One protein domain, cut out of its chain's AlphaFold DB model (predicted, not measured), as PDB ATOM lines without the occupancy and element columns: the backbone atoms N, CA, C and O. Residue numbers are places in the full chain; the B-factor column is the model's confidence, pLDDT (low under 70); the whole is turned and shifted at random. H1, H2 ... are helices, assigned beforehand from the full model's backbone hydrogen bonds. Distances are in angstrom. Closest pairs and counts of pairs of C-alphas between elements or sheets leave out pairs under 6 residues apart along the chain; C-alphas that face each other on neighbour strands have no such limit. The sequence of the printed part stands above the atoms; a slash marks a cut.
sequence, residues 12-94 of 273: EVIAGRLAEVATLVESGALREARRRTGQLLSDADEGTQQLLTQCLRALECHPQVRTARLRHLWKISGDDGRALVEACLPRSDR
ATOM      1  N   GLU A  12      29.898 112.356  15.085       76.75
ATOM      2  CA  GLU A  12      28.604 112.604  15.727       76.75
ATOM      3  C   GLU A  12      27.562 111.520  15.392       76.75
ATOM      4  O   GLU A  12      26.877 111.012  16.284       76.75
ATOM      5  N   VAL A  13      27.491 111.078  14.130       83.25
ATOM      6  CA  VAL A  13      26.623 109.959  13.720       83.25
ATOM      7  C   VAL A  13      27.059 108.668  14.413       83.25
ATOM      8  O   VAL A  13      26.221 107.893  14.882       83.25
ATOM      9  N   ILE A  14      28.368 108.443  14.524       83.25
ATOM     10  CA  ILE A  14      28.930 107.282  15.222       83.25
ATOM     11  C   ILE A  14      28.590 107.336  16.720       83.25
ATOM     12  O   ILE A  14      28.145 106.335  17.283       83.25
ATOM     13  N   ALA A  15      28.713 108.503  17.357       82.44
ATOM     14  CA  ALA A  15      28.328 108.718  18.751       82.44
ATOM     15  C   ALA A  15      26.831 108.433  18.990       82.44
ATOM     16  O   ALA A  15      26.480 107.747  19.956       82.44
ATOM     17  N   GLY A  16      25.955 108.875  18.080       83.81
ATOM     18  CA  GLY A  16      24.524 108.558  18.105       83.81
ATOM     19  C   GLY A  16      24.251 107.052  18.014       83.81
ATOM     20  O   GLY A  16      23.548 106.492  18.859       83.81
ATOM     21  N   ARG A  17      24.887 106.360  17.060       87.31
ATOM     22  CA  ARG A  17      24.772 104.896  16.907       87.31
ATOM     23  C   ARG A  17      25.282 104.136  18.145       87.31
ATOM     24  O   ARG A  17      24.695 103.124  18.522       87.31
ATOM     25  N   LEU A  18      26.328 104.619  18.824       86.50
ATOM     26  CA  LEU A  18      26.809 104.032  20.086       86.50
ATOM     27  C   LEU A  18      25.791 104.172  21.226       86.50
ATOM     28  O   LEU A  18      25.648 103.252  22.037       86.50
ATOM     29  N   ALA A  19      25.058 105.286  21.290       83.94
ATOM     30  CA  ALA A  19      23.991 105.458  22.272       83.94
ATOM     31  C   ALA A  19      22.842 104.456  22.048       83.94
ATOM     32  O   ALA A  19      22.337 103.886  23.018       83.94
ATOM     33  N   GLU A  20      22.480 104.176  20.793       86.50
ATOM     34  CA  GLU A  20      21.512 103.123  20.448       86.50
ATOM     35  C   GLU A  20      22.014 101.720  20.812       86.50
ATOM     36  O   GLU A  20      21.261 100.887  21.311       86.50
ATOM     37  N   VAL A  21      23.303 101.437  20.608       87.81
ATOM     38  CA  VAL A  21      23.898 100.172  21.066       87.81
ATOM     39  C   VAL A  21      23.766 100.043  22.585       87.81
ATOM     40  O   VAL A  21      23.395  98.977  23.076       87.81
ATOM     41  N   ALA A  22      24.009 101.117  23.341       83.94
ATOM     42  CA  ALA A  22      23.870 101.094  24.795       83.94
ATOM     43  C   ALA A  22      22.427 100.787  25.246       83.94
ATOM     44  O   ALA A  22      22.238 100.000  26.174       83.94
ATOM     45  N   THR A  23      21.402 101.332  24.577       86.69
ATOM     46  CA  THR A  23      19.995 101.013  24.897       86.69
ATOM     47  C   THR A  23      19.627  99.567  24.544       86.69
ATOM     48  O   THR A  23      18.875  98.918  25.275       86.69
ATOM     49  N   LEU A  24      20.197  99.013  23.470       86.06
ATOM     50  CA  LEU A  24      20.026  97.601  23.110       86.06
ATOM     51  C   LEU A  24      20.667  96.654  24.131       86.06
ATOM     52  O   LEU A  24      20.089  95.619  24.457       86.06
ATOM     53  N   VAL A  25      21.838  97.007  24.667       86.00
ATOM     54  CA  VAL A  25      22.490  96.216  25.724       86.00
ATOM     55  C   VAL A  25      21.628  96.179  26.984       86.00
ATOM     56  O   VAL A  25      21.423  95.114  27.562       86.00
ATOM     57  N   GLU A  26      21.076  97.319  27.387       81.38
ATOM     58  CA  GLU A  26      20.260  97.425  28.602       81.38
ATOM     59  C   GLU A  26      18.909  96.732  28.505       81.38
ATOM     60  O   GLU A  26      18.435  96.164  29.485       81.38
ATOM     61  N   SER A  27      18.300  96.746  27.322       83.62
ATOM     62  CA  SER A  27      17.068  96.000  27.054       83.62
ATOM     63  C   SER A  27      17.301  94.490  26.890       83.62
ATOM     64  O   SER A  27      16.351  93.743  26.665       83.62
ATOM     65  N   GLY A  28      18.549  94.016  27.003       82.12
ATOM     66  CA  GLY A  28      18.909  92.604  26.857       82.12
ATOM     67  C   GLY A  28      18.952  92.117  25.405       82.12
ATOM     68  O   GLY A  28      19.188  90.933  25.157       82.12
ATOM     69  N   ALA A  29      18.791  93.010  24.425       84.94
ATOM     70  CA  ALA A  29      18.873  92.722  22.995       84.94
ATOM     71  C   ALA A  29      20.337  92.585  22.523       84.94
ATOM     72  O   ALA A  29      20.776  93.227  21.567       84.94
ATOM     73  N   LEU A  30      21.109  91.711  23.181       84.19
ATOM     74  CA  LEU A  30      22.561  91.575  22.987       84.19
ATOM     75  C   LEU A  30      22.958  91.199  21.551       84.19
ATOM     76  O   LEU A  30      24.030  91.592  21.092       84.19
ATOM     77  N   ARG A  31      22.101  90.463  20.828       74.62
ATOM     78  CA  ARG A  31      22.334  90.115  19.414       74.62
ATOM     79  C   ARG A  31      22.287  91.347  18.518       74.62
ATOM     80  O   ARG A  31      23.207  91.591  17.746       74.62
ATOM     81  N   GLU A  32      21.236  92.145  18.671       80.00
ATOM     82  CA  GLU A  32      21.062  93.383  17.916       80.00
ATOM     83  C   GLU A  32      22.182  94.374  18.233       80.00
ATOM     84  O   GLU A  32      22.781  94.942  17.322       80.00
ATOM     85  N   ALA A  33      22.522  94.510  19.521       85.06
ATOM     86  CA  ALA A  33      23.634  95.340  19.966       85.06
ATOM     87  C   ALA A  33      24.945  94.929  19.279       85.06
ATOM     88  O   ALA A  33      25.635  95.771  18.712       85.06
ATOM     89  N   ARG A  34      25.269  93.628  19.266       82.69
ATOM     90  CA  ARG A  34      26.492  93.116  18.633       82.69
ATOM     91  C   ARG A  34      26.520  93.387  17.130       82.69
ATOM     92  O   ARG A  34      27.555  93.831  16.629       82.69
ATOM     93  N   ARG A  35      25.413  93.137  16.424       81.81
ATOM     94  CA  ARG A  35      25.322  93.381  14.978       81.81
ATOM     95  C   ARG A  35      25.540  94.858  14.652       81.81
ATOM     96  O   ARG A  35      26.374  95.164  13.801       81.81
ATOM     97  N   ARG A  36      24.872  95.768  15.371       86.31
ATOM     98  CA  ARG A  36      25.028  97.219  15.171       86.31
ATOM     99  C   ARG A  36      26.436  97.711  15.489       86.31
ATOM    100  O   ARG A  36      26.979  98.498  14.722       86.31
ATOM    101  N   THR A  37      27.070  97.200  16.545       85.44
ATOM    102  CA  THR A  37      28.484  97.502  16.830       85.44
ATOM    103  C   THR A  37      29.403  97.009  15.714       85.44
ATOM    104  O   THR A  37      30.338  97.708  15.337       85.44
ATOM    105  N   GLY A  38      29.149  95.815  15.166       81.00
ATOM    106  CA  GLY A  38      29.918  95.269  14.048       81.00
ATOM    107  C   GLY A  38      29.841  96.146  12.798       81.00
ATOM    108  O   GLY A  38      30.877  96.455  12.222       81.00
ATOM    109  N   GLN A  39      28.636  96.584  12.431       83.44
ATOM    110  CA  GLN A  39      28.409  97.502  11.309       83.44
ATOM    111  C   GLN A  39      29.082  98.859  11.546       83.44
ATOM    112  O   GLN A  39      29.798  99.346  10.682       83.44
ATOM    113  N   LEU A  40      28.946  99.418  12.751       86.56
ATOM    114  CA  LEU A  40      29.596 100.673  13.132       86.56
ATOM    115  C   LEU A  40      31.119 100.612  12.971       86.56
ATOM    116  O   LEU A  40      31.709 101.545  12.444       86.56
ATOM    117  N   LEU A  41      31.751  99.515  13.396       82.19
ATOM    118  CA  LEU A  41      33.197  99.336  13.242       82.19
ATOM    119  C   LEU A  41      33.616  99.124  11.785       82.19
ATOM    120  O   LEU A  41      34.716  99.518  11.422       82.19
ATOM    121  N   SER A  42      32.773  98.495  10.963       80.00
ATOM    122  CA  SER A  42      33.033  98.338   9.529       80.00
ATOM    123  C   SER A  42      32.937  99.656   8.758       80.00
ATOM    124  O   SER A  42      33.680  99.824   7.795       80.00
ATOM    125  N   ASP A  43      32.071 100.571   9.196       80.69
ATOM    126  CA  ASP A  43      31.858 101.877   8.561       80.69
ATOM    127  C   ASP A  43      32.838 102.962   9.055       80.69
ATOM    128  O   ASP A  43      33.008 103.983   8.393       80.69
ATOM    129  N   ALA A  44      33.446 102.784  10.234       82.75
ATOM    130  CA  ALA A  44      34.293 103.792  10.873       82.75
ATOM    131  C   ALA A  44      35.694 103.889  10.243       82.75
ATOM    132  O   ALA A  44      36.309 102.870   9.921       82.75
ATOM    133  N   ASP A  45      36.234 105.109  10.165       83.38
ATOM    134  CA  ASP A  45      37.615 105.375   9.752       83.38
ATOM    135  C   ASP A  45      38.648 104.854  10.775       83.38
ATOM    136  O   ASP A  45      38.339 104.598  11.943       83.38
ATOM    137  N   GLU A  46      39.904 104.709  10.342       84.75
ATOM    138  CA  GLU A  46      40.991 104.158  11.166       84.75
ATOM    139  C   GLU A  46      41.263 104.988  12.435       84.75
ATOM    140  O   GLU A  46      41.514 104.425  13.506       84.75
ATOM    141  N   GLY A  47      41.142 106.318  12.353       83.69
ATOM    142  CA  GLY A  47      41.316 107.220  13.493       83.69
ATOM    143  C   GLY A  47      40.221 107.033  14.544       83.69
ATOM    144  O   GLY A  47      40.511 106.903  15.739       83.69
ATOM    145  N   THR A  48      38.968 106.919  14.108       84.75
ATOM    146  CA  THR A  48      37.828 106.615  14.980       84.75
ATOM    147  C   THR A  48      37.955 105.230  15.615       84.75
ATOM    148  O   THR A  48      37.766 105.084  16.827       84.75
ATOM    149  N   GLN A  49      38.339 104.206  14.848       86.12
ATOM    150  CA  GLN A  49      38.575 102.858  15.382       86.12
ATOM    151  C   GLN A  49      39.670 102.854  16.461       86.12
ATOM    152  O   GLN A  49      39.537 102.190  17.501       86.12
ATOM    153  N   GLN A  50      40.741 103.626  16.255       89.38
ATOM    154  CA  GLN A  50      41.814 103.773  17.231       89.38
ATOM    155  C   GLN A  50      41.321 104.455  18.516       89.38
ATOM    156  O   GLN A  50      41.606 103.961  19.613       89.38
ATOM    157  N   LEU A  51      40.551 105.543  18.407       89.12
ATOM    158  CA  LEU A  51      39.995 106.251  19.565       89.12
ATOM    159  C   LEU A  51      39.023 105.369  20.366       89.12
ATOM    160  O   LEU A  51      39.112 105.312  21.597       89.12
ATOM    161  N   LEU A  52      38.153 104.612  19.690       88.50
ATOM    162  CA  LEU A  52      37.250 103.649  20.332       88.50
ATOM    163  C   LEU A  52      38.025 102.559  21.077       88.50
ATOM    164  O   LEU A  52      37.701 102.228  22.219       88.50
ATOM    165  N   THR A  53      39.103 102.051  20.482       89.94
ATOM    166  CA  THR A  53      39.986 101.069  21.127       89.94
ATOM    167  C   THR A  53      40.635 101.638  22.393       89.94
ATOM    168  O   THR A  53      40.717 100.954  23.417       89.94
ATOM    169  N   GLN A  54      41.080 102.897  22.365       90.31
ATOM    170  CA  GLN A  54      41.642 103.568  23.541       90.31
ATOM    171  C   GLN A  54      40.593 103.772  24.642       90.31
ATOM    172  O   GLN A  54      40.897 103.554  25.819       90.31
ATOM    173  N   CYS A  55      39.356 104.117  24.270       89.12
ATOM    174  CA  CYS A  55      38.239 104.218  25.206       89.12
ATOM    175  C   CYS A  55      37.946 102.868  25.872       89.12
ATOM    176  O   CYS A  55      37.872 102.803  27.098       89.12
ATOM    177  N   LEU A  56      37.870 101.776  25.105       88.50
ATOM    178  CA  LEU A  56      37.656 100.425  25.641       88.50
ATOM    179  C   LEU A  56      38.752 100.016  26.636       88.50
ATOM    180  O   LEU A  56      38.447  99.614  27.756       88.50
ATOM    181  N   ARG A  57      40.026 100.236  26.293       88.62
ATOM    182  CA  ARG A  57      41.155  99.980  27.210       88.62
ATOM    183  C   ARG A  57      41.076 100.806  28.497       88.62
ATOM    184  O   ARG A  57      41.541 100.369  29.550       88.62
ATOM    185  N   ALA A  58      40.539 102.025  28.431       89.19
ATOM    186  CA  ALA A  58      40.298 102.832  29.623       89.19
ATOM    187  C   ALA A  58      39.148 102.261  30.468       89.19
ATOM    188  O   ALA A  58      39.269 102.230  31.691       89.19
ATOM    189  N   LEU A  59      38.071 101.783  29.834       86.50
ATOM    190  CA  LEU A  59      36.915 101.171  30.501       86.50
ATOM    191  C   LEU A  59      37.259  99.870  31.239       86.50
ATOM    192  O   LEU A  59      36.686  99.618  32.296       86.50
ATOM    193  N   GLU A  60      38.217  99.092  30.733       87.94
ATOM    194  CA  GLU A  60      38.724  97.863  31.368       87.94
ATOM    195  C   GLU A  60      39.534  98.123  32.652       87.94
ATOM    196  O   GLU A  60      39.801  97.206  33.430       87.94
ATOM    197  N   CYS A  61      39.941  99.371  32.902       85.12
ATOM    198  CA  CYS A  61      40.722  99.726  34.083       85.12
ATOM    199  C   CYS A  61      39.853  99.950  35.327       85.12
ATOM    200  O   CYS A  61      38.659 100.240  35.254       85.12
ATOM    201  N   HIS A  62      40.502  99.924  36.497       84.88
ATOM    202  CA  HIS A  62      39.880 100.312  37.765       84.88
ATOM    203  C   HIS A  62      39.188 101.693  37.651       84.88
ATOM    204  O   HIS A  62      39.780 102.595  37.048       84.88
ATOM    205  N   PRO A  63      37.998 101.915  38.257       79.38
ATOM    206  CA  PRO A  63      37.182 103.119  38.043       79.38
ATOM    207  C   PRO A  63      37.930 104.455  38.160       79.38
ATOM    208  O   PRO A  63      37.756 105.338  37.327       79.38
ATOM    209  N   GLN A  64      38.833 104.590  39.134       75.69
ATOM    210  CA  GLN A  64      39.640 105.809  39.308       75.69
ATOM    211  C   GLN A  64      40.586 106.081  38.122       75.69
ATOM    212  O   GLN A  64      40.771 107.227  37.716       75.69
ATOM    213  N   VAL A  65      41.172 105.027  37.550       84.62
ATOM    214  CA  VAL A  65      42.080 105.111  36.395       84.62
ATOM    215  C   VAL A  65      41.282 105.321  35.109       84.62
ATOM    216  O   VAL A  65      41.684 106.123  34.267       84.62
ATOM    217  N   ARG A  66      40.128 104.655  34.987       87.69
ATOM    218  CA  ARG A  66      39.181 104.815  33.879       87.69
ATOM    219  C   ARG A  66      38.794 106.277  33.677       87.69
ATOM    220  O   ARG A  66      39.016 106.812  32.595       87.69
ATOM    221  N   THR A  67      38.291 106.948  34.716       83.81
ATOM    222  CA  THR A  67      37.851 108.350  34.616       83.81
ATOM    223  C   THR A  67      39.000 109.288  34.243       83.81
ATOM    224  O   THR A  67      38.827 110.180  33.415       83.81
ATOM    225  N   ALA A  68      40.196 109.083  34.811       85.81
ATOM    226  CA  ALA A  68      41.370 109.889  34.480       85.81
ATOM    227  C   ALA A  68      41.802 109.709  33.013       85.81
ATOM    228  O   ALA A  68      42.092 110.697  32.336       85.81
ATOM    229  N   ARG A  69      41.796 108.469  32.506       87.50
ATOM    230  CA  ARG A  69      42.143 108.150  31.114       87.50
ATOM    231  C   ARG A  69      41.118 108.690  30.122       87.50
ATOM    232  O   ARG A  69      41.514 109.347  29.169       87.50
ATOM    233  N   LEU A  70      39.823 108.497  30.370       89.44
ATOM    234  CA  LEU A  70      38.768 109.034  29.500       89.44
ATOM    235  C   LEU A  70      38.793 110.566  29.469       89.44
ATOM    236  O   LEU A  70      38.691 111.162  28.402       89.44
ATOM    237  N   ARG A  71      39.040 111.221  30.613       89.31
ATOM    238  CA  ARG A  71      39.225 112.678  30.663       89.31
ATOM    239  C   ARG A  71      40.452 113.138  29.877       89.31
ATOM    240  O   ARG A  71      40.422 114.213  29.288       89.31
ATOM    241  N   HIS A  72      41.540 112.371  29.900       91.19
ATOM    242  CA  HIS A  72      42.717 112.678  29.094       91.19
ATOM    243  C   HIS A  72      42.401 112.581  27.598       91.19
ATOM    244  O   HIS A  72      42.679 113.541  26.888       91.19
ATOM    245  N   LEU A  73      41.750 111.497  27.157       90.94
ATOM    246  CA  LEU A  73      41.313 111.317  25.767       90.94
ATOM    247  C   LEU A  73      40.414 112.470  25.306       90.94
ATOM    248  O   LEU A  73      40.714 113.115  24.311       90.94
ATOM    249  N   TRP A  74      39.402 112.833  26.096       91.88
ATOM    250  CA  TRP A  74      38.515 113.964  25.794       91.88
ATOM    251  C   TRP A  74      39.271 115.293  25.597       91.88
ATOM    252  O   TRP A  74      38.921 116.094  24.735       91.88
ATOM    253  N   LYS A  75      40.333 115.540  26.378       91.00
ATOM    254  CA  LYS A  75      41.127 116.777  26.282       91.00
ATOM    255  C   LYS A  75      41.981 116.852  25.020       91.00
ATOM    256  O   LYS A  75      42.170 117.949  24.505       91.00
ATOM    257  N   ILE A  76      42.546 115.726  24.593       89.69
ATOM    258  CA  ILE A  76      43.455 115.671  23.438       89.69
ATOM    259  C   ILE A  76      42.706 115.494  22.113       89.69
ATOM    260  O   ILE A  76      43.276 115.748  21.057       89.69
ATOM    261  N   SER A  77      41.442 115.070  22.162       86.69
ATOM    262  CA  SER A  77      40.574 114.936  20.996       86.69
ATOM    263  C   SER A  77      39.978 116.278  20.547       86.69
ATOM    264  O   SER A  77      39.671 117.148  21.370       86.69
ATOM    265  N   GLY A  78      39.781 116.423  19.229       84.75
ATOM    266  CA  GLY A  78      38.949 117.478  18.637       84.75
ATOM    267  C   GLY A  78      37.460 117.290  18.951       84.75
ATOM    268  O   GLY A  78      37.089 116.322  19.616       84.75
ATOM    269  N   ASP A  79      36.606 118.197  18.473       80.31
ATOM    270  CA  ASP A  79      35.174 118.223  18.827       80.31
ATOM    271  C   ASP A  79      34.444 116.914  18.473       80.31
ATOM    272  O   ASP A  79      33.749 116.342  19.313       80.31
ATOM    273  N   ASP A  80      34.739 116.355  17.303       79.12
ATOM    274  CA  ASP A  80      34.270 115.040  16.853       79.12
ATOM    275  C   ASP A  80      34.684 113.891  17.791       79.12
ATOM    276  O   ASP A  80      33.882 113.038  18.180       79.12
ATOM    277  N   GLY A  81      35.945 113.883  18.229       81.94
ATOM    278  CA  GLY A  81      36.450 112.861  19.143       81.94
ATOM    279  C   GLY A  81      35.900 113.006  20.565       81.94
ATOM    280  O   GLY A  81      35.738 112.007  21.267       81.94
ATOM    281  N   ARG A  82      35.554 114.224  20.998       87.44
ATOM    282  CA  ARG A  82      34.906 114.455  22.300       87.44
ATOM    283  C   ARG A  82      33.522 113.823  22.357       87.44
ATOM    284  O   ARG A  82      33.236 113.133  23.336       87.44
ATOM    285  N   ALA A  83      32.721 113.980  21.301       86.12
ATOM    286  CA  ALA A  83      31.405 113.349  21.195       86.12
ATOM    287  C   ALA A  83      31.499 111.815  21.318       86.12
ATOM    288  O   ALA A  83      30.716 111.189  22.035       86.12
ATOM    289  N   LEU A  84      32.517 111.207  20.698       85.19
ATOM    290  CA  LEU A  84      32.784 109.769  20.805       85.19
ATOM    291  C   LEU A  84      33.175 109.340  22.224       85.19
ATOM    292  O   LEU A  84      32.635 108.365  22.749       85.19
ATOM    293  N   VAL A  85      34.088 110.068  22.875       88.06
ATOM    294  CA  VAL A  85      34.504 109.753  24.252       88.06
ATOM    295  C   VAL A  85      33.312 109.849  25.207       88.06
ATOM    296  O   VAL A  85      33.132 108.978  26.061       88.06
ATOM    297  N   GLU A  86      32.459 110.862  25.042       86.06
ATOM    298  CA  GLU A  86      31.230 111.017  25.823       86.06
ATOM    299  C   GLU A  86      30.234 109.877  25.576       86.06
ATOM    300  O   GLU A  86      29.640 109.359  26.532       86.06
ATOM    301  N   ALA A  87      30.102 109.420  24.325       85.62
ATOM    302  CA  ALA A  87      29.287 108.266  23.947       85.62
ATOM    303  C   ALA A  87      29.750 106.956  24.622       85.62
ATOM    304  O   ALA A  87      28.918 106.102  24.937       85.62
ATOM    305  N   CYS A  88      31.042 106.829  24.931       84.75
ATOM    306  CA  CYS A  88      31.618 105.673  25.622       84.75
ATOM    307  C   CYS A  88      31.560 105.742  27.161       84.75
ATOM    308  O   CYS A  88      31.858 104.741  27.818       84.75
ATOM    309  N   LEU A  89      31.203 106.884  27.762       81.94
ATOM    310  CA  LEU A  89      31.137 107.002  29.222       81.94
ATOM    311  C   LEU A  89      30.037 106.099  29.807       81.94
ATOM    312  O   LEU A  89      28.892 106.148  29.343       81.94
ATOM    313  N   PRO A  90      30.332 105.323  30.869       71.38
ATOM    314  CA  PRO A  90      29.302 104.574  31.570       71.38
ATOM    315  C   PRO A  90      28.292 105.545  32.192       71.38
ATOM    316  O   PRO A  90      28.634 106.653  32.606       71.38
ATOM    317  N   ARG A  91      27.023 105.134  32.274       65.56
ATOM    318  CA  ARG A  91      25.930 106.020  32.711       65.56
ATOM    319  C   ARG A  91      26.118 106.609  34.105       65.56
ATOM    320  O   ARG A  91      25.735 107.755  34.309       65.56
ATOM    321  N   SER A  92      26.739 105.867  35.019       61.78
ATOM    322  CA  SER A  92      27.102 106.358  36.353       61.78
ATOM    323  C   SER A  92      27.990 107.604  36.267       61.78
ATOM    324  O   SER A  92      27.725 108.597  36.930       61.78
ATOM    325  N   ASP A  93      28.966 107.590  35.356       58.19
ATOM    326  CA  ASP A  93      29.904 108.697  35.151       58.19
ATOM    327  C   ASP A  93      29.235 109.872  34.392       58.19
ATOM    328  O   ASP A  93      29.657 111.018  34.539       58.19
ATOM    329  N   ARG A  94      28.163 109.626  33.614       55.53
ATOM    330  CA  ARG A  94      27.341 110.689  32.986       55.53
ATOM    331  C   ARG A  94      26.436 111.408  33.987       55.53
ATOM    332  O   ARG A  94      26.180 112.598  33.836       55.53
TER     333      ARG A  94
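This is residues 12 to 94 of the 273 residues of an uncharacterized protein of Pseudonocardia sp. N23 (UniProt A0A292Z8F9). H1 and H2 form a helical hairpin that packs through H1 on H5 of an up-and-down bundle of H3, H4 and H5, each running against the one before. The printed part has 83 residues with six named helices, H1 to H6, and is all helix. It is compact, radius of gyration of the C-alphas 12.4 A, spanning 31 by 27 by 17 A.

H1, residues 12 to 26, is 21.6 A, from C-alpha 12 at (28.604, 112.604, 15.727). H2, 30 to 43, and H3, 46 to 59, are each 20.0 A; H4, 63 to 76, is 20.3 A. H5 is 79 to 88, and H6 91 to 94, ending at (27.341, 110.689, 32.986).

H1 touches H5 at a shallow tilt of 4 degrees, the same way; closest C-alphas Ala 15 and Leu 84, 5.0 A. H5 is the hub, touching three helices; H6 touches no helix. H1 to H5 have every O i to N i+4 pair within hydrogen-bond range.

The printed part has no cut; residues 91 to 94 have pLDDT under 70.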